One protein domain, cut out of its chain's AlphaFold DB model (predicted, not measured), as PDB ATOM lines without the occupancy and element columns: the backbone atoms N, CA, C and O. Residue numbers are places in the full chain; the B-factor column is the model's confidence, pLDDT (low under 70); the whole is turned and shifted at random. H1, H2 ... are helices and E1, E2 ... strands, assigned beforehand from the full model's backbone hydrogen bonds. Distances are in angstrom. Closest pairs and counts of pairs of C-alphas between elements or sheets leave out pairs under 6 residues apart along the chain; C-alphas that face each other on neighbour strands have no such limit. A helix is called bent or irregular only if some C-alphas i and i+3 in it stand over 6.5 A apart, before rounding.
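Overview. This is residues 317 to 465 of the 1162 residues of an uncharacterized protein of Alphaproteobacteria bacterium (UniProt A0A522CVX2). One antiparallel sheet of seven strands curls into a small, nearly closed barrel, its two edge strands E1 and E9 coming near each other, with the short helix H1 at one end. A short parallel strand pair, E6 and E7, lies beside it, and the long excursion between these two strands holds H2 and sticks out at residues 424 to 429. The printed part has 149 residues with two named helices and nine named strands, in the order E1, E2, H1, E3, E4, E5, E6, H2, E7, E8, E9; the class is mostly strand, though under half of the residues are in named elements. The large sheet has the order E1, E2, E5, E4, E3, E8, E9. The whole is compact, with a radius of gyration of the C-alphas of 16.3 A and spans of 48 by 36 by 29 A.

Along the chain. Across the large sheet, E1 is residues 317 to 320, beginning at C-alpha 317 (204.953, 172.841, 214.187). E2, residues 356 to 361, is 16.3 A long from first to last C-alpha, and E5 is residues 400 to 403. E4, residues 384 to 391, is 23.1 A long; E3, residues 372 to 379, is 23.2 A. E8, residues 447 to 453, is 20.2 A, and E9, residues 456 to 463, is 23.4 A, ending at C-alpha 463 (207.819, 178.020, 234.394). H1 is residues 363 to 369, 9.8 A long. The second sheet has E6, residues 408 to 410, and E7, residues 437 to 439. H2 is residues 428 to 432, beginning at C-alpha 428 (230.401, 185.968, 227.103).

Arrangement. The large sheet is strongly twisted and is a folded sheet, bent back on itself into two leaves: E1, E2 and E5 face E3, E8 and E9, with E4 as the hinge. The closest C-alphas of the edge strands E1 and E9 are those of Leu 317 and Ala 456, 5.5 A apart. The hairpin E1 and E2 has N 318 and O 358 within hydrogen-bond range at 2.9 A; E2 and E5 have N 359 and O 402 at 2.9 A. E3, E4 and E5 form a meander, each strand the antiparallel neighbour of the one before. E4 pairs in a staggered way, with E3 over residues 384 to 390, where N 387 and O 375 are 3.0 A apart, and with E5 over residues 390 to 391, where N 390 and O 403 are 2.8 A apart. E3 and E8 have N 378 and O 450 at 2.8 A, and the hairpin E8 and E9 has N 451 and O 458 at 2.8 A. H1 is on this sheet at a height of 7.8 A; it is only just over E2, with 3 of its C-alphas falling on that strand, and runs slantwise to it at 52 degrees on the local plane. E6, H2 and E7 form a strand-helix-strand unit, two parallel neighbour strands with a helix between, with a right-handed crossover; N 439 and O 409 are 2.8 A apart. H2 is not on the large sheet. In H2 the O i to N i+4 pair is within hydrogen-bond range; in H1 2 of 3 are.

Size, cuts and confidence. The two C-alphas farthest apart, those of Gly 397 and Ala 416, are 48.4 A apart, and the printed part has no cut. The links E1 to E2, 35 residues, and E6 to H2, 17 residues, are long. In the first, residues 349 to 350 pair parallel with residues 462 to 463 of E9. The mean pLDDT of the printed part is 76.1, and 47 residues are under 70: residues 323 to 345 and 413 to 436.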
ATOM      1  N   LEU A 317     204.301 171.810 213.371       92.50
ATOM      2  CA  LEU A 317     204.953 172.841 214.187       92.50
ATOM      3  C   LEU A 317     205.558 172.183 215.428       92.50
ATOM      4  O   LEU A 317     204.887 171.372 216.066       92.50
ATOM      5  N   PHE A 318     206.799 172.532 215.777       91.62
ATOM      6  CA  PHE A 318     207.436 172.065 217.009       91.62
ATOM      7  C   PHE A 318     208.475 173.038 217.582       91.62
ATOM      8  O   PHE A 318     209.130 173.792 216.857       91.62
ATOM      9  N   LEU A 319     208.657 172.980 218.901       92.19
ATOM     10  CA  LEU A 319     209.682 173.707 219.650       92.19
ATOM     11  C   LEU A 319     210.904 172.821 219.919       92.19
ATOM     12  O   LEU A 319     210.755 171.694 220.394       92.19
ATOM     13  N   ARG A 320     212.111 173.346 219.684       88.56
ATOM     14  CA  ARG A 320     213.391 172.624 219.824       88.56
ATOM     15  C   ARG A 320     214.366 173.384 220.742       88.56
ATOM     16  O   ARG A 320     214.539 174.584 220.540       88.56
ATOM     17  N   PRO A 321     215.041 172.745 221.713       84.06
ATOM     18  CA  PRO A 321     216.038 173.411 222.558       84.06
ATOM     19  C   PRO A 321     217.338 173.777 221.800       84.06
ATOM     20  O   PRO A 321     217.625 173.214 220.737       84.06
ATOM     21  N   PRO A 322     218.159 174.698 222.345       74.12
ATOM     22  CA  PRO A 322     219.518 174.967 221.875       74.12
ATOM     23  C   PRO A 322     220.409 173.727 222.020       74.12
ATOM     24  O   PRO A 322     220.112 172.816 222.794       74.12
ATOM     25  N   GLY A 323     221.511 173.676 221.273       66.00
ATOM     26  CA  GLY A 323     222.450 172.545 221.292       66.00
ATOM     27  C   GLY A 323     221.965 171.277 220.572       66.00
ATOM     28  O   GLY A 323     222.796 170.506 220.105       66.00
ATOM     29  N   MET A 324     220.654 171.081 220.378       61.69
ATOM     30  CA  MET A 324     220.180 170.173 219.327       61.69
ATOM     31  C   MET A 324     220.536 170.750 217.948       61.69
ATOM     32  O   MET A 324     220.374 171.961 217.754       61.69
ATOM     33  N   PRO A 325     220.951 169.924 216.969       57.78
ATOM     34  CA  PRO A 325     221.199 170.385 215.607       57.78
ATOM     35  C   PRO A 325     219.985 171.117 215.014       57.78
ATOM     36  O   PRO A 325     218.864 170.609 215.041       57.78
ATOM     37  N   GLN A 326     220.199 172.310 214.445       52.19
ATOM     38  CA  GLN A 326     219.148 173.054 213.725       52.19
ATOM     39  C   GLN A 326     218.635 172.272 212.509       52.19
ATOM     40  O   GLN A 326     217.462 172.367 212.148       52.19
ATOM     41  N   GLN A 327     219.518 171.454 211.940       47.50
ATOM     42  CA  GLN A 327     219.199 170.351 211.058       47.50
ATOM     43  C   GLN A 327     219.862 169.094 211.630       47.50
ATOM     44  O   GLN A 327     221.069 168.924 211.492       47.50
ATOM     45  N   VAL A 328     219.066 168.189 212.210       48.31
ATOM     46  CA  VAL A 328     219.248 166.776 211.849       48.31
ATOM     47  C   VAL A 328     218.921 166.766 210.361       48.31
ATOM     48  O   VAL A 328     217.808 167.145 209.990       48.31
ATOM     49  N   SER A 329     219.915 166.535 209.508       48.59
ATOM     50  CA  SER A 329     219.783 166.881 208.083       48.59
ATOM     51  C   SER A 329     218.606 166.150 207.431       48.59
ATOM     52  O   SER A 329     218.282 165.039 207.846       48.59
ATOM     53  N   ASP A 330     218.001 166.705 206.367       44.84
ATOM     54  CA  ASP A 330     216.937 166.024 205.593       44.84
ATOM     55  C   ASP A 330     217.299 164.573 205.227       44.84
ATOM     56  O   ASP A 330     216.427 163.766 204.939       44.84
ATOM     57  N   GLU A 331     218.594 164.263 205.157       42.41
ATOM     58  CA  GLU A 331     219.159 162.965 204.804       42.41
ATOM     59  C   GLU A 331     219.361 162.033 206.015       42.41
ATOM     60  O   GLU A 331     219.264 160.817 205.896       42.41
ATOM     61  N   GLU A 332     219.617 162.589 207.193       41.19
ATOM     62  CA  GLU A 332     219.826 161.910 208.479       41.19
ATOM     63  C   GLU A 332     218.482 161.647 209.171       41.19
ATOM     64  O   GLU A 332     218.167 160.514 209.539       41.19
ATOM     65  N   ALA A 333     217.599 162.645 209.144       42.44
ATOM     66  CA  ALA A 333     216.171 162.510 209.399       42.44
ATOM     67  C   ALA A 333     215.426 161.770 208.257       42.44
ATOM     68  O   ALA A 333     214.250 161.423 208.401       42.44
ATOM     69  N   ALA A 334     216.120 161.424 207.156       39.66
ATOM     70  CA  ALA A 334     215.724 160.378 206.201       39.66
ATOM     71  C   ALA A 334     216.430 159.017 206.396       39.66
ATOM     72  O   ALA A 334     216.106 158.069 205.679       39.66
ATOM     73  N   LYS A 335     217.287 158.860 207.417       38.44
ATOM     74  CA  LYS A 335     217.878 157.571 207.834       38.44
ATOM     75  C   LYS A 335     217.194 156.986 209.079       38.44
ATOM     76  O   LYS A 335     216.803 155.827 209.041       38.44
ATOM     77  N   THR A 336     216.856 157.776 210.101       39.66
ATOM     78  CA  THR A 336     216.379 157.275 211.425       39.66
ATOM     79  C   THR A 336     215.119 156.381 211.471       39.66
ATOM     80  O   THR A 336     214.952 155.594 212.395       39.66
ATOM     81  N   GLY A 337     214.182 156.498 210.534       36.47
ATOM     82  CA  GLY A 337     212.874 155.826 210.555       36.47
ATOM     83  C   GLY A 337     211.889 156.531 211.485       36.47
ATOM     84  O   GLY A 337     210.738 156.740 211.114       36.47
ATOM     85  N   ASP A 338     212.390 156.980 212.630       42.19
ATOM     86  CA  ASP A 338     211.658 157.738 213.623       42.19
ATOM     87  C   ASP A 338     212.015 159.233 213.554       42.19
ATOM     88  O   ASP A 338     213.182 159.621 213.666       42.19
ATOM     89  N   PHE A 339     210.997 160.060 213.315       44.94
ATOM     90  CA  PHE A 339     211.046 161.508 213.531       44.94
ATOM     91  C   PHE A 339     210.473 161.851 214.916       44.94
ATOM     92  O   PHE A 339     210.891 162.837 215.501       44.94
ATOM     93  N   ASN A 340     209.571 161.040 215.477       41.56
ATOM     94  CA  ASN A 340     208.879 161.323 216.736       41.56
ATOM     95  C   ASN A 340     209.801 161.149 217.956       41.56
ATOM     96  O   ASN A 340     209.705 161.931 218.891       41.56
ATOM     97  N   GLU A 341     210.739 160.195 217.932       39.91
ATOM     98  CA  GLU A 341     211.792 160.038 218.959       39.91
ATOM     99  C   GLU A 341     212.837 161.170 218.972       39.91
ATOM    100  O   GLU A 341     213.641 161.249 219.900       39.91
ATOM    101  N   HIS A 342     212.920 161.991 217.920       44.22
ATOM    102  CA  HIS A 342     213.913 163.076 217.804       44.22
ATOM    103  C   HIS A 342     213.271 164.463 217.665       44.22
ATOM    104  O   HIS A 342     213.923 165.482 217.888       44.22
ATOM    105  N   LEU A 343     211.960 164.503 217.432       49.78
ATOM    106  CA  LEU A 343     211.065 165.547 217.905       49.78
ATOM    107  C   LEU A 343     210.835 165.367 219.413       49.78
ATOM    108  O   LEU A 343     209.707 165.191 219.865       49.78
ATOM    109  N   ASP A 344     211.917 165.488 220.189       52.72
ATOM    110  CA  ASP A 344     211.868 165.814 221.620       52.72
ATOM    111  C   ASP A 344     211.348 167.262 221.740       52.72
ATOM    112  O   ASP A 344     212.073 168.222 222.034       52.72
ATOM    113  N   THR A 345     210.073 167.444 221.388       63.38
ATOM    114  CA  THR A 345     209.397 168.735 221.413       63.38
ATOM    115  C   THR A 345     209.419 169.225 222.845       63.38
ATOM    116  O   THR A 345     209.040 168.470 223.741       63.38
ATOM    117  N   VAL A 346     209.854 170.465 223.071       79.44
ATOM    118  CA  VAL A 346     210.015 171.005 224.430       79.44
ATOM    119  C   VAL A 346     208.720 170.803 225.230       79.44
ATOM    120  O   VAL A 346     207.714 171.429 224.923       79.44
ATOM    121  N   ASP A 347     208.746 169.915 226.232       82.69
ATOM    122  CA  ASP A 347     207.559 169.525 227.015       82.69
ATOM    123  C   ASP A 347     207.020 170.681 227.864       82.69
ATOM    124  O   ASP A 347     205.818 170.825 228.061       82.69
ATOM    125  N   ALA A 348     207.935 171.527 228.328       90.12
ATOM    126  CA  ALA A 348     207.674 172.762 229.038       90.12
ATOM    127  C   ALA A 348     208.854 173.722 228.850       90.12
ATOM    128  O   ALA A 348     210.013 173.296 228.817       90.12
ATOM    129  N   LEU A 349     208.580 175.019 228.765       91.06
ATOM    130  CA  LEU A 349     209.612 176.054 228.758       91.06
ATOM    131  C   LEU A 349     209.937 176.512 230.185       91.06
ATOM    132  O   LEU A 349     209.208 176.254 231.143       91.06
ATOM    133  N   VAL A 350     211.063 177.204 230.318       88.88
ATOM    134  CA  VAL A 350     211.410 177.991 231.504       88.88
ATOM    135  C   VAL A 350     211.638 179.431 231.033       88.88
ATOM    136  O   VAL A 350     212.116 179.624 229.913       88.88
ATOM    137  N   HIS A 351     211.298 180.439 231.833       85.25
ATOM    138  CA  HIS A 351     211.615 181.832 231.495       85.25
ATOM    139  C   HIS A 351     213.130 182.016 231.290       85.25
ATOM    140  O   HIS A 351     213.945 181.323 231.907       85.25
ATOM    141  N   GLY A 352     213.516 182.848 230.318       81.12
ATOM    142  CA  GLY A 352     214.907 182.979 229.864       81.12
ATOM    143  C   GLY A 352     215.502 181.733 229.176       81.12
ATOM    144  O   GLY A 352     216.604 181.805 228.623       81.12
ATOM    145  N   GLN A 353     214.808 180.584 229.144       86.00
ATOM    146  CA  GLN A 353     215.280 179.401 228.424       86.00
ATOM    147  C   GLN A 353     215.256 179.673 226.923       86.00
ATOM    148  O   GLN A 353     214.227 180.035 226.354       86.00
ATOM    149  N   ARG A 354     216.394 179.431 226.275       88.25
ATOM    150  CA  ARG A 354     216.498 179.485 224.821       88.25
ATOM    151  C   ARG A 354     215.790 178.291 224.168       88.25
ATOM    152  O   ARG A 354     215.738 177.199 224.745       88.25
ATOM    153  N   PHE A 355     215.273 178.495 222.961       92.00
ATOM    154  CA  PHE A 355     214.701 177.478 222.074       92.00
ATOM    155  C   PHE A 355     214.618 178.005 220.629       92.00
ATOM    156  O   PHE A 355     214.999 179.133 220.336       92.00
ATOM    157  N   PHE A 356     214.117 177.182 219.715       92.62
ATOM    158  CA  PHE A 356     213.770 177.536 218.343       92.62
ATOM    159  C   PHE A 356     212.342 177.078 218.052       92.62
ATOM    160  O   PHE A 356     211.923 176.021 218.531       92.62
ATOM    161  N   ILE A 357     211.627 177.834 217.221       94.12
ATOM    162  CA  ILE A 357     210.352 177.413 216.633       94.12
ATOM    163  C   ILE A 357     210.654 176.874 215.233       94.12
ATOM    164  O   ILE A 357     211.263 177.573 214.421       94.12
ATOM    165  N   ASN A 358     210.222 175.649 214.948       93.44
ATOM    166  CA  ASN A 358     210.311 175.029 213.632       93.44
ATOM    167  C   ASN A 358     208.899 174.784 213.081       93.44
ATOM    168  O   ASN A 358     208.047 174.232 213.778       93.44
ATOM    169  N   VAL A 359     208.669 175.133 211.815       93.81
ATOM    170  CA  VAL A 359     207.455 174.773 211.066       93.81
ATOM    171  C   VAL A 359     207.854 174.043 209.789       93.81
ATOM    172  O   VAL A 359     208.674 174.535 209.017       93.81
ATOM    173  N   VAL A 360     207.288 172.861 209.564       92.38
ATOM    174  CA  VAL A 360     207.569 172.007 208.404       92.38
ATOM    175  C   VAL A 360     206.347 171.992 207.501       92.38
ATOM    176  O   VAL A 360     205.278 171.555 207.924       92.38
ATOM    177  N   LEU A 361     206.503 172.457 206.261       92.81
ATOM    178  CA  LEU A 361     205.432 172.468 205.260       92.81
ATOM    179  C   LEU A 361     205.723 171.477 204.122       92.81
ATOM    180  O   LEU A 361     206.856 171.464 203.630       92.81
ATOM    181  N   PRO A 362     204.726 170.713 203.632       90.44
ATOM    182  CA  PRO A 362     204.809 169.987 202.363       90.44
ATOM    183  C   PRO A 362     205.301 170.880 201.214       90.44
ATOM    184  O   PRO A 362     205.021 172.080 201.194       90.44
ATOM    185  N   TYR A 363     205.995 170.306 200.221       89.56
ATOM    186  CA  TYR A 363     206.622 171.076 199.129       89.56
ATOM    187  C   TYR A 363     205.673 172.096 198.479       89.56
ATOM    188  O   TYR A 363     206.027 173.260 198.307       89.56
ATOM    189  N   GLU A 364     204.455 171.669 198.138       91.81
ATOM    190  CA  GLU A 364     203.481 172.521 197.453       91.81
ATOM    191  C   GLU A 364     202.850 173.593 198.350       91.81
ATOM    192  O   GLU A 364     202.249 174.531 197.829       91.81
ATOM    193  N   GLU A 365     202.918 173.460 199.674       93.69
ATOM    194  CA  GLU A 365     202.538 174.521 200.612       93.69
ATOM    195  C   GLU A 365     203.693 175.511 200.757       93.69
ATOM    196  O   GLU A 365     203.494 176.714 200.594       93.69
ATOM    197  N   ALA A 366     204.917 175.010 200.944       94.38
ATOM    198  CA  ALA A 366     206.122 175.825 201.035       94.38
ATOM    199  C   ALA A 366     206.362 176.680 199.777       94.38
ATOM    200  O   ALA A 366     206.741 177.849 199.868       94.38
ATOM    201  N   GLU A 367     206.127 176.124 198.586       95.25
ATOM    202  CA  GLU A 367     206.254 176.843 197.313       95.25
ATOM    203  C   GLU A 367     205.239 177.996 197.201       95.25
ATOM    204  O   GLU A 367     205.594 179.069 196.713       95.25
ATOM    205  N   LYS A 368     204.016 177.820 197.729       95.81
ATOM    206  CA  LYS A 368     202.970 178.862 197.784       95.81
ATOM    207  C   LYS A 368     203.230 179.904 198.879       95.81
ATOM    208  O   LYS A 368     202.944 181.079 198.668       95.81
ATOM    209  N   GLN A 369     203.771 179.483 200.023       96.94
ATOM    210  CA  GLN A 369     204.048 180.329 201.189       96.94
ATOM    211  C   GLN A 369     205.279 181.237 200.994       96.94
ATOM    212  O   GLN A 369     205.353 182.322 201.568       96.94
ATOM    213  N   GLY A 370     206.241 180.829 200.159       96.75
ATOM    214  CA  GLY A 370     207.457 181.605 199.887       96.75
ATOM    215  C   GLY A 370     208.535 181.437 200.963       96.75
ATOM    216  O   GLY A 370     208.568 180.431 201.667       96.75
ATOM    217  N   ASP A 371     209.464 182.389 201.069       95.81
ATOM    218  CA  ASP A 371     210.644 182.278 201.949       95.81
ATOM    219  C   ASP A 371     210.387 182.607 203.428       95.81
ATOM    220  O   ASP A 371     211.279 182.427 204.255       95.81
ATOM    221  N   LYS A 372     209.186 183.087 203.771       96.62
ATOM    222  CA  LYS A 372     208.830 183.585 205.106       96.62
ATOM    223  C   LYS A 372     207.502 183.013 205.591       96.62
ATOM    224  O   LYS A 372     206.592 182.791 204.795       96.62
ATOM    225  N   LEU A 373     207.386 182.809 206.896       96.38
ATOM    226  CA  LEU A 373     206.212 182.243 207.558       96.38
ATOM    227  C   LEU A 373     206.029 182.912 208.921       96.38
ATOM    228  O   LEU A 373     206.993 183.030 209.665       96.38
ATOM    229  N   THR A 374     204.815 183.331 209.263       96.88
ATOM    230  CA  THR A 374     204.521 183.929 210.575       96.88
ATOM    231  C   THR A 374     203.885 182.887 211.484       96.88
ATOM    232  O   THR A 374     202.884 182.288 211.099       96.88
ATOM    233  N   VAL A 375     204.448 182.675 212.673       96.88
ATOM    234  CA  VAL A 375     203.836 181.869 213.739       96.88
ATOM    235  C   VAL A 375     203.154 182.803 214.729       96.88
ATOM    236  O   VAL A 375     203.793 183.721 215.249       96.88
ATOM    237  N   ASP A 376     201.879 182.543 215.003       97.19
ATOM    238  CA  ASP A 376     201.139 183.193 216.082       97.19
ATOM    239  C   ASP A 376     201.505 182.523 217.413       97.19
ATOM    240  O   ASP A 376     201.556 181.293 217.502       97.19
ATOM    241  N   ILE A 377     201.772 183.319 218.448       96.94
ATOM    242  CA  ILE A 377     202.177 182.846 219.776       96.94
ATOM    243  C   ILE A 377     201.266 183.499 220.810       96.94
ATOM    244  O   ILE A 377     201.187 184.724 220.881       96.94
ATOM    245  N   LYS A 378     200.563 182.693 221.605       97.00
ATOM    246  CA  LYS A 378     199.518 183.170 222.511       97.00
ATOM    247  C   LYS A 378     199.577 182.507 223.885       97.00
ATOM    248  O   LYS A 378     199.439 181.290 223.990       97.00
ATOM    249  N   ALA A 379     199.698 183.328 224.920       95.50
ATOM    250  CA  ALA A 379     199.489 182.960 226.311       95.50
ATOM    251  C   ALA A 379     197.983 182.782 226.600       95.50
ATOM    252  O   ALA A 379     197.121 183.474 226.043       95.50
ATOM    253  N   SER A 380     197.641 181.827 227.458       93.50
ATOM    254  CA  SER A 380     196.259 181.520 227.841       93.50
ATOM    255  C   SER A 380     195.566 182.636 228.643       93.50
ATOM    256  O   SER A 380     194.344 182.773 228.539       93.50
ATOM    257  N   GLY A 381     196.325 183.472 229.362       89.38
ATOM    258  CA  GLY A 381     195.853 184.666 230.073       89.38
ATOM    259  C   GLY A 381     195.369 185.783 229.143       89.38
ATOM    260  O   GLY A 381     194.537 186.600 229.538       89.38
ATOM    261  N   GLY A 382     195.806 185.774 227.879       91.50
ATOM    262  CA  GLY A 382     195.285 186.641 226.817       91.50
ATOM    263  C   GLY A 382     196.354 187.269 225.927       91.50
ATOM    264  O   GLY A 382     196.045 187.581 224.775       91.50
ATOM    265  N   ASP A 383     197.575 187.413 226.442       89.44
ATOM    266  CA  ASP A 383     198.720 188.006 225.750       89.44
ATOM    267  C   ASP A 383     199.091 187.234 224.476       89.44
ATOM    268  O   ASP A 383     199.006 186.005 224.409       89.44
ATOM    269  N   SER A 384     199.488 187.954 223.424       94.31
ATOM    270  CA  SER A 384     199.839 187.339 222.142       94.31
ATOM    271  C   SER A 384     200.792 188.190 221.312       94.31
ATOM    272  O   SER A 384     200.605 189.402 221.202       94.31
ATOM    273  N   THR A 385     201.735 187.531 220.648       95.19
ATOM    274  CA  THR A 385     202.695 188.125 219.712       95.19
ATOM    275  C   THR A 385     202.894 187.210 218.500       95.19
ATOM    276  O   THR A 385     202.282 186.144 218.408       95.19
ATOM    277  N   THR A 386     203.726 187.614 217.543       95.12
ATOM    278  CA  THR A 386     204.003 186.838 216.328       95.12
ATOM    279  C   THR A 386     205.495 186.820 216.013       95.12
ATOM    280  O   THR A 386     206.191 187.821 216.184       95.12
ATOM    281  N   VAL A 387     206.005 185.679 215.540       94.06
ATOM    282  CA  VAL A 387     207.412 185.523 215.130       94.06
ATOM    283  C   VAL A 387     207.482 185.161 213.651       94.06
ATOM    284  O   VAL A 387     206.813 184.236 213.191       94.06
ATOM    285  N   GLU A 388     208.312 185.884 212.901       95.44
ATOM    286  CA  GLU A 388     208.600 185.588 211.498       95.44
ATOM    287  C   GLU A 388     209.749 184.571 211.395       95.44
ATOM    288  O   GLU A 388     210.880 184.835 211.801       95.44
ATOM    289  N   LEU A 389     209.457 183.404 210.829       95.31
ATOM    290  CA  LEU A 389     210.406 182.343 210.509       95.31
ATOM    291  C   LEU A 389     210.828 182.424 209.038       95.31
ATOM    292  O   LEU A 389     210.035 182.786 208.163       95.31
ATOM    293  N   GLN A 390     212.064 182.026 208.750       95.56
ATOM    294  CA  GLN A 390     212.638 182.000 207.406       95.56
ATOM    295  C   GLN A 390     212.877 180.563 206.933       95.56
ATOM    296  O   GLN A 390     213.209 179.666 207.712       95.56
ATOM    297  N   ARG A 391     212.680 180.330 205.636       94.50
ATOM    298  CA  ARG A 391     212.821 179.019 204.999       94.50
ATOM    299  C   ARG A 391     214.292 178.626 204.861       94.50
ATOM    300  O   ARG A 391     215.033 179.253 204.113       94.50
ATOM    301  N   SER A 392     214.692 177.537 205.515       85.00
ATOM    302  CA  SER A 392     216.075 177.035 205.482       85.00
ATOM    303  C   SER A 392     216.513 176.540 204.095       85.00
ATOM    304  O   SER A 392     217.614 176.850 203.646       85.00
ATOM    305  N   SER A 393     215.655 175.794 203.387       84.69
ATOM    306  CA  SER A 393     215.797 175.502 201.954       84.69
ATOM    307  C   SER A 393     214.467 175.048 201.333       84.69
ATOM    308  O   SER A 393     213.506 174.761 202.049       84.69
ATOM    309  N   LEU A 394     214.409 174.973 200.000       86.56
ATOM    310  CA  LEU A 394     213.299 174.388 199.242       86.56
ATOM    311  C   LEU A 394     213.865 173.411 198.197       86.56
ATOM    312  O   LEU A 394     214.751 173.781 197.424       86.56
ATOM    313  N   ARG A 395     213.358 172.172 198.147       80.88
ATOM    314  CA  ARG A 395     213.747 171.153 197.153       80.88
ATOM    315  C   ARG A 395     212.522 170.381 196.670       80.88
ATOM    316  O   ARG A 395     211.737 169.911 197.485       80.88
ATOM    317  N   ARG A 396     212.362 170.225 195.351       77.75
ATOM    318  CA  ARG A 396     211.177 169.583 194.755       77.75
ATOM    319  C   ARG A 396     210.995 168.150 195.257       77.75
ATOM    320  O   ARG A 396     211.900 167.335 195.121       77.75
ATOM    321  N   GLY A 397     209.815 167.863 195.811       74.62
ATOM    322  CA  GLY A 397     209.496 166.566 196.418       74.62
ATOM    323  C   GLY A 397     209.977 166.392 197.864       74.62
ATOM    324  O   GLY A 397     209.943 165.277 198.370       74.62
ATOM    325  N   ARG A 398     210.425 167.462 198.538       77.00
ATOM    326  CA  ARG A 398     210.729 167.468 199.977       77.00
ATOM    327  C   ARG A 398     210.002 168.609 200.681       77.00
ATOM    328  O   ARG A 398     209.839 169.689 200.113       77.00
ATOM    329  N   SER A 399     209.574 168.358 201.913       81.88
ATOM    330  CA  SER A 399     209.038 169.391 202.800       81.88
ATOM    331  C   SER A 399     210.098 170.455 203.098       81.88
ATOM    332  O   SER A 399     211.289 170.150 203.133       81.88
ATOM    333  N   ALA A 400     209.680 171.699 203.317       89.38
ATOM    334  CA  ALA A 400     210.574 172.792 203.693       89.38
ATOM    335  C   ALA A 400     210.450 173.102 205.187       89.38
ATOM    336  O   ALA A 400     209.340 173.208 205.707       89.38
ATOM    337  N   VAL A 401     211.590 173.300 205.854       90.94
ATOM    338  CA  VAL A 401     211.643 173.720 207.261       90.94
ATOM    339  C   VAL A 401     211.827 175.234 207.341       90.94
ATOM    340  O   VAL A 401     212.837 175.771 206.874       90.94
ATOM    341  N   TYR A 402     210.863 175.907 207.958       94.81
ATOM    342  CA  TYR A 402     210.918 177.303 208.377       94.81
ATOM    343  C   TYR A 402     211.381 177.360 209.834       94.81
ATOM    344  O   TYR A 402     210.884 176.607 210.671       94.81
ATOM    345  N   THR A 403     212.338 178.229 210.143       93.81
ATOM    346  CA  THR A 403     212.879 178.408 211.500       93.81
ATOM    347  C   THR A 403     213.419 179.829 211.677       93.81
ATOM    348  O   THR A 403     213.518 180.582 210.707       93.81
ATOM    349  N   HIS A 404     213.768 180.215 212.901       88.06
ATOM    350  CA  HIS A 404     214.541 181.433 213.144       88.06
ATOM    351  C   HIS A 404     216.043 181.095 213.153       88.06
ATOM    352  O   HIS A 404     216.427 179.981 213.518       88.06
ATOM    353  N   TYR A 405     216.900 182.024 212.716       82.06
ATOM    354  CA  TYR A 405     218.350 181.793 212.704       82.06
ATOM    355  C   TYR A 405     218.961 181.936 214.099       82.06
ATOM    356  O   TYR A 405     219.755 181.089 214.503       82.06
ATOM    357  N   ASP A 406     218.547 182.961 214.841       83.38
ATOM    358  CA  ASP A 406     218.946 183.175 216.229       83.38
ATOM    359  C   ASP A 406     218.032 182.415 217.198       83.38
ATOM    360  O   ASP A 406     216.841 182.226 216.936       83.38
ATOM    361  N   GLU A 407     218.586 182.026 218.344       85.50
ATOM    362  CA  GLU A 407     217.849 181.418 219.453       85.50
ATOM    363  C   GLU A 407     216.792 182.383 220.021       85.50
ATOM    364  O   GLU A 407     217.025 183.589 220.100       85.50
ATOM    365  N   ILE A 408     215.643 181.844 220.436       88.81
ATOM    366  CA  ILE A 408     214.486 182.586 220.952       88.81
ATOM    367  C   ILE A 408     214.337 182.361 222.466       88.81
ATOM    368  O   ILE A 408     214.528 181.235 222.922       88.81
ATOM    369  N   THR A 409     213.961 183.381 223.245       89.88
ATOM    370  CA  THR A 409     213.555 183.259 224.667       89.88
ATOM    371  C   THR A 409     212.154 183.822 224.917       89.88
ATOM    372  O   THR A 409     211.698 184.679 224.167       89.88
ATOM    373  N   ILE A 410     211.489 183.382 225.995       87.50
ATOM    374  CA  ILE A 410     210.350 184.099 226.607       87.50
ATOM    375  C   ILE A 410     210.885 184.927 227.786       87.50
ATOM    376  O   ILE A 410     211.675 184.410 228.583       87.50
ATOM    377  N   SER A 411     210.470 186.191 227.873       77.44
ATOM    378  CA  SER A 411     210.813 187.164 228.926       77.44
ATOM    379  C   SER A 411     210.487 186.683 230.344       77.44
ATOM    380  O   SER A 411     209.380 186.198 230.555       77.44
ATOM    381  N   ASP A 412     211.385 186.838 231.327       70.88
ATOM    382  CA  ASP A 412     211.065 186.579 232.747       70.88
ATOM    383  C   ASP A 412     210.326 187.776 233.397       70.88
ATOM    384  O   ASP A 412     210.914 188.855 233.502       70.88
ATOM    385  N   PRO A 413     209.068 187.625 233.866       54.03
ATOM    386  CA  PRO A 413     208.329 188.703 234.528       54.03
ATOM    387  C   PRO A 413     208.793 188.978 235.973       54.03
ATOM    388  O   PRO A 413     208.416 189.996 236.556       54.03
ATOM    389  N   LEU A 414     209.600 188.099 236.585       50.19
ATOM    390  CA  LEU A 414     210.182 188.329 237.914       50.19
ATOM    391  C   LEU A 414     211.513 189.085 237.859       50.19
ATOM    392  O   LEU A 414     211.831 189.800 238.816       50.19
ATOM    393  N   ASP A 415     212.287 188.968 236.775       53.34
ATOM    394  CA  ASP A 415     213.505 189.761 236.605       53.34
ATOM    395  C   ASP A 415     213.197 191.124 235.968       53.34
ATOM    396  O   ASP A 415     213.427 191.382 234.787       53.34
ATOM    397  N   ALA A 416     212.780 192.061 236.822       42.62
ATOM    398  CA  ALA A 416     212.652 193.487 236.506       42.62
ATOM    399  C   ALA A 416     213.987 194.186 236.128       42.62
ATOM    400  O   ALA A 416     214.048 195.416 236.051       42.62
ATOM    401  N   THR A 417     215.077 193.436 235.923       45.44
ATOM    402  CA  THR A 417     216.324 193.894 235.295       45.44
ATOM    403  C   THR A 417     216.567 193.285 233.906       45.44
ATOM    404  O   THR A 417     217.476 193.749 233.215       45.44
ATOM    405  N   GLU A 418     215.765 192.313 233.458       46.34
ATOM    406  CA  GLU A 418     215.922 191.646 232.156       46.34
ATOM    407  C   GLU A 418     215.277 192.422 230.990       46.34
ATOM    408  O   GLU A 418     215.762 192.321 229.867       46.34
ATOM    409  N   GLU A 419     214.243 193.246 231.229       42.50
ATOM    410  CA  GLU A 419     213.623 194.119 230.200       42.50
ATOM    411  C   GLU A 419     214.600 195.113 229.539       42.50
ATOM    412  O   GLU A 419     214.375 195.542 228.410       42.50
ATOM    413  N   ASP A 420     215.681 195.498 230.226       42.56
ATOM    414  CA  ASP A 420     216.570 196.595 229.808       42.56
ATOM    415  C   ASP A 420     218.059 196.219 229.727       42.56
ATOM    416  O   ASP A 420     218.898 197.069 229.397       42.56
ATOM    417  N   ARG A 421     218.426 194.974 230.049       42.19
ATOM    418  CA  ARG A 421     219.828 194.548 230.057       42.19
ATOM    419  C   ARG A 421     220.316 194.194 228.655       42.19
ATOM    420  O   ARG A 421     219.979 193.147 228.104       42.19
ATOM    421  N   ASP A 422     221.294 194.963 228.169       41.94
ATOM    422  CA  ASP A 422     222.408 194.260 227.531       41.94
ATOM    423  C   ASP A 422     222.975 193.293 228.593       41.94
ATOM    424  O   ASP A 422     223.120 193.692 229.756       41.94
ATOM    425  N   PRO A 423     223.301 192.034 228.254       41.28
ATOM    426  CA  PRO A 423     223.818 191.096 229.245       41.28
ATOM    427  C   PRO A 423     225.083 191.677 229.906       41.28
ATOM    428  O   PRO A 423     225.860 192.360 229.234       41.28
ATOM    429  N   PRO A 424     225.296 191.456 231.220       40.50
ATOM    430  CA  PRO A 424     226.189 192.277 232.037       40.50
ATOM    431  C   PRO A 424     227.593 192.398 231.443       40.50
ATOM    432  O   PRO A 424     228.114 191.445 230.856       40.50
ATOM    433  N   LEU A 425     228.202 193.580 231.594       35.31
ATOM    434  CA  LEU A 425     229.484 193.912 230.974       35.31
ATOM    435  C   LEU A 425     230.542 192.840 231.308       35.31
ATOM    436  O   LEU A 425     230.755 192.524 232.474       35.31
ATOM    437  N   LEU A 426     231.212 192.311 230.276       36.84
ATOM    438  CA  LEU A 426     232.140 191.160 230.313       36.84
ATOM    439  C   LEU A 426     231.512 189.753 230.404       36.84
ATOM    440  O   LEU A 426     232.249 188.768 230.438       36.84
ATOM    441  N   SER A 427     230.188 189.608 230.352       39.91
ATOM    442  CA  SER A 427     229.571 188.309 230.053       39.91
ATOM    443  C   SER A 427     229.926 187.849 228.630       39.91
ATOM    444  O   SER A 427     230.014 188.658 227.705       39.91
ATOM    445  N   MET A 428     230.093 186.537 228.427       37.78
ATOM    446  CA  MET A 428     230.401 185.968 227.103       37.78
ATOM    447  C   MET A 428     229.344 186.324 226.044       37.78
ATOM    448  O   MET A 428     229.701 186.619 224.907       37.78
ATOM    449  N   ASN A 429     228.062 186.382 226.428       40.44
ATOM    450  CA  ASN A 429     226.977 186.818 225.543       40.44
ATOM    451  C   ASN A 429     227.168 188.271 225.067       40.44
ATOM    452  O   ASN A 429     226.959 188.552 223.889       40.44
ATOM    453  N   TYR A 430     227.614 189.181 225.945       36.62
ATOM    454  CA  TYR A 430     227.901 190.575 225.584       36.62
ATOM    455  C   TYR A 430     229.140 190.704 224.691       36.62
ATOM    456  O   TYR A 430     229.126 191.442 223.710       36.62
ATOM    457  N   ILE A 431     230.211 189.967 225.012       38.97
ATOM    458  CA  ILE A 431     231.476 190.007 224.259       38.97
ATOM    459  C   ILE A 431     231.303 189.453 222.835       38.97
ATOM    460  O   ILE A 431     231.924 189.972 221.909       38.97
ATOM    461  N   LEU A 432     230.464 188.427 222.652       42.22
ATOM    462  CA  LEU A 432     230.210 187.803 221.347       42.22
ATOM    463  C   LEU A 432     228.994 188.373 220.593       42.22
ATOM    464  O   LEU A 432     228.804 188.041 219.428       42.22
ATOM    465  N   GLY A 433     228.186 189.236 221.219       39.09
ATOM    466  CA  GLY A 433     227.048 189.899 220.571       39.09
ATOM    467  C   GLY A 433     225.809 189.022 220.343       39.09
ATOM    468  O   GLY A 433     224.937 189.412 219.570       39.09
ATOM    469  N   TYR A 434     225.699 187.867 221.011       46.09
ATOM    470  CA  TYR A 434     224.541 186.969 220.901       46.09
ATOM    471  C   TYR A 434     223.329 187.491 221.693       46.09
ATOM    472  O   TYR A 434     223.002 186.985 222.771       46.09
ATOM    473  N   GLN A 435     222.655 188.502 221.143       54.91
ATOM    474  CA  GLN A 435     221.281 188.858 221.499       54.91
ATOM    475  C   GLN A 435     220.328 188.050 220.610       54.91
ATOM    476  O   GLN A 435     220.113 188.389 219.450       54.91
ATOM    477  N   GLY A 436     219.805 186.949 221.159       60.94
ATOM    478  CA  GLY A 436     218.743 186.165 220.528       60.94
ATOM    479  C   GLY A 436     217.429 186.944 220.436       60.94
ATOM    480  O   GLY A 436     217.264 187.983 221.082       60.94
ATOM    481  N   ALA A 437     216.481 186.446 219.645       71.25
ATOM    482  CA  ALA A 437     215.163 187.064 219.547       71.25
ATOM    483  C   ALA A 437     214.376 186.853 220.853       71.25
ATOM    484  O   ALA A 437     214.354 185.759 221.412       71.25
ATOM    485  N   ARG A 438     213.708 187.895 221.348       80.19
ATOM    486  CA  ARG A 438     212.918 187.830 222.582       80.19
ATOM    487  C   ARG A 438     211.429 187.867 222.253       80.19
ATOM    488  O   ARG A 438     210.977 188.713 221.486       80.19
ATOM    489  N   ILE A 439     210.687 186.931 222.830       87.81
ATOM    490  CA  ILE A 439     209.230 186.942 222.908       87.81
ATOM    491  C   ILE A 439     208.876 187.697 224.187       87.81
ATOM    492  O   ILE A 439     209.044 187.169 225.287       87.81
ATOM    493  N   ASP A 440     208.414 188.934 224.022       84.19
ATOM    494  CA  ASP A 440     207.764 189.698 225.083       84.19
ATOM    495  C   ASP A 440     206.314 189.212 225.220       84.19
ATOM    496  O   ASP A 440     205.463 189.502 224.376       84.19
ATOM    497  N   LEU A 441     206.067 188.425 226.266       85.12
ATOM    498  CA  LEU A 441     204.748 188.011 226.747       85.12
ATOM    499  C   LEU A 441     204.800 188.036 228.277       85.12
ATOM    500  O   LEU A 441     205.750 187.495 228.856       85.12
ATOM    501  N   ASP A 442     203.791 188.614 228.928       85.94
ATOM    502  CA  ASP A 442     203.599 188.415 230.367       85.94
ATOM    503  C   ASP A 442     202.907 187.054 230.559       85.94
ATOM    504  O   ASP A 442     201.800 186.836 230.062       85.94
ATOM    505  N   VAL A 443     203.610 186.098 231.174       88.44
ATOM    506  CA  VAL A 443     203.186 184.690 231.279       88.44
ATOM    507  C   VAL A 443     203.338 184.242 232.728       88.44
ATOM    508  O   VAL A 443     204.426 184.341 233.299       88.44
ATOM    509  N   GLU A 444     202.258 183.751 233.338       91.06
ATOM    510  CA  GLU A 444     202.287 183.301 234.735       91.06
ATOM    511  C   GLU A 444     203.020 181.949 234.909       91.06
ATOM    512  O   GLU A 444     203.131 181.131 233.993       91.06
ATOM    513  N   ASN A 445     203.497 181.656 236.126       91.81
ATOM    514  CA  ASN A 445     204.207 180.405 236.406       91.81
ATOM    515  C   ASN A 445     203.307 179.165 236.221       91.81
ATOM    516  O   ASN A 445     202.467 178.862 237.073       91.81
ATOM    517  N   GLY A 446     203.603 178.368 235.199       91.62
ATOM    518  CA  GLY A 446     202.857 177.175 234.793       91.62
ATOM    519  C   GLY A 446     201.793 177.450 233.731       91.62
ATOM    520  O   GLY A 446     201.025 176.552 233.390       91.62
ATOM    521  N   GLU A 447     201.736 178.673 233.209       94.81
ATOM    522  CA  GLU A 447     200.753 179.084 232.222       94.81
ATOM    523  C   GLU A 447     201.083 178.545 230.818       94.81
ATOM    524  O   GLU A 447     202.248 178.415 230.435       94.81
ATOM    525  N   ILE A 448     200.047 178.201 230.046       96.12
ATOM    526  CA  ILE A 448     200.181 177.550 228.740       96.12
ATOM    527  C   ILE A 448     200.328 178.597 227.632       96.12
ATOM    528  O   ILE A 448     199.394 179.350 227.348       96.12
ATOM    529  N   VAL A 449     201.462 178.561 226.932       96.38
ATOM    530  CA  VAL A 449     201.699 179.306 225.691       96.38
ATOM    531  C   VAL A 449     201.494 178.376 224.496       96.38
ATOM    532  O   VAL A 449     202.093 177.304 224.397       96.38
ATOM    533  N   THR A 450     200.627 178.791 223.575       97.19
ATOM    534  CA  THR A 450     200.306 178.084 222.331       97.19
ATOM    535  C   THR A 450     200.996 178.755 221.152       97.19
ATOM    536  O   THR A 450     200.845 179.955 220.945       97.19
ATOM    537  N   PHE A 451     201.721 177.968 220.366       96.88
ATOM    538  CA  PHE A 451     202.381 178.354 219.124       96.88
ATOM    539  C   PHE A 451     201.593 177.735 217.967       96.88
ATOM    540  O   PHE A 451     201.319 176.532 218.000       96.88
ATOM    541  N   SER A 452     201.213 178.515 216.955       96.62
ATOM    542  CA  SER A 452     200.317 178.054 215.884       96.62
ATOM    543  C   SER A 452     200.626 178.640 214.507       96.62
ATOM    544  O   SER A 452     200.930 179.824 214.369       96.62
ATOM    545  N   TYR A 453     200.482 177.805 213.477       96.31
ATOM    546  CA  TYR A 453     200.468 178.184 212.065       96.31
ATOM    547  C   TYR A 453     199.460 177.306 211.307       96.31
ATOM    548  O   TYR A 453     199.626 176.089 211.211       96.31
ATOM    549  N   GLY A 454     198.418 177.922 210.745       93.88
ATOM    550  CA  GLY A 454     197.347 177.193 210.060       93.88
ATOM    551  C   GLY A 454     196.636 176.219 211.006       93.88
ATOM    552  O   GLY A 454     196.135 176.629 212.050       93.88
ATOM    553  N   GLU A 455     196.604 174.934 210.648       92.19
ATOM    554  CA  GLU A 455     196.076 173.860 211.508       92.19
ATOM    555  C   GLU A 455     197.147 173.244 212.436       92.19
ATOM    556  O   GLU A 455     196.813 172.513 213.369       92.19
ATOM    557  N   ALA A 456     198.435 173.546 212.225       91.75
ATOM    558  CA  ALA A 456     199.525 173.036 213.052       91.75
ATOM    559  C   ALA A 456     199.706 173.893 214.314       91.75
ATOM    560  O   ALA A 456     199.868 175.112 214.234       91.75
ATOM    561  N   SER A 457     199.725 173.262 215.489       94.75
ATOM    562  CA  SER A 457     199.982 173.955 216.756       94.75
ATOM    563  C   SER A 457     200.659 173.067 217.800       94.75
ATOM    564  O   SER A 457     200.456 171.855 217.821       94.75
ATOM    565  N   GLN A 458     201.441 173.691 218.683       94.44
ATOM    566  CA  GLN A 458     201.975 173.089 219.904       94.44
ATOM    567  C   GLN A 458     201.665 174.022 221.081       94.44
ATOM    568  O   GLN A 458     201.896 175.225 220.994       94.44
ATOM    569  N   ALA A 459     201.175 173.470 222.188       95.31
ATOM    570  CA  ALA A 459     200.952 174.197 223.434       95.31
ATOM    571  C   ALA A 459     201.884 173.657 224.526       95.31
ATOM    572  O   ALA A 459     202.010 172.441 224.669       95.31
ATOM    573  N   VAL A 460     202.543 174.549 225.271       94.75
ATOM    574  CA  VAL A 460     203.507 174.197 226.329       94.75
ATOM    575  C   VAL A 460     203.330 175.101 227.551       94.75
ATOM    576  O   VAL A 460     203.131 176.303 227.379       94.75
ATOM    577  N   PRO A 461     203.416 174.577 228.784       95.88
ATOM    578  CA  PRO A 461     203.506 175.411 229.974       95.88
ATOM    579  C   PRO A 461     204.892 176.071 230.089       95.88
ATOM    580  O   PRO A 461     205.911 175.466 229.736       95.88
ATOM    581  N   VAL A 462     204.941 177.298 230.608       94.12
ATOM    582  CA  VAL A 462     206.175 178.051 230.896       94.12
ATOM    583  C   VAL A 462     206.344 178.183 232.411       94.12
ATOM    584  O   VAL A 462     205.376 178.448 233.111       94.12
ATOM    585  N   PHE A 463     207.550 177.975 232.947       92.94
ATOM    586  CA  PHE A 463     207.819 178.020 234.394       92.94
ATOM    587  C   PHE A 463     208.930 179.004 234.761       92.94
ATOM    588  O   PHE A 463     209.915 179.131 234.038       92.94
ATOM    589  N   ASN A 464     208.855 179.634 235.932       87.38
ATOM    590  CA  ASN A 464     209.852 180.625 236.376       87.38
ATOM    591  C   ASN A 464     211.162 179.965 236.841       87.38
ATOM    592  O   ASN A 464     212.146 180.635 237.142       87.38
ATOM    593  N   SER A 465     211.208 178.632 236.893       87.00
ATOM    594  CA  SER A 465     212.437 177.883 237.123       87.00
ATOM    595  C   SER A 465     212.366 176.457 236.579       87.00
ATOM    596  O   SER A 465     211.311 175.818 236.528       87.00
TER     597      SER A 465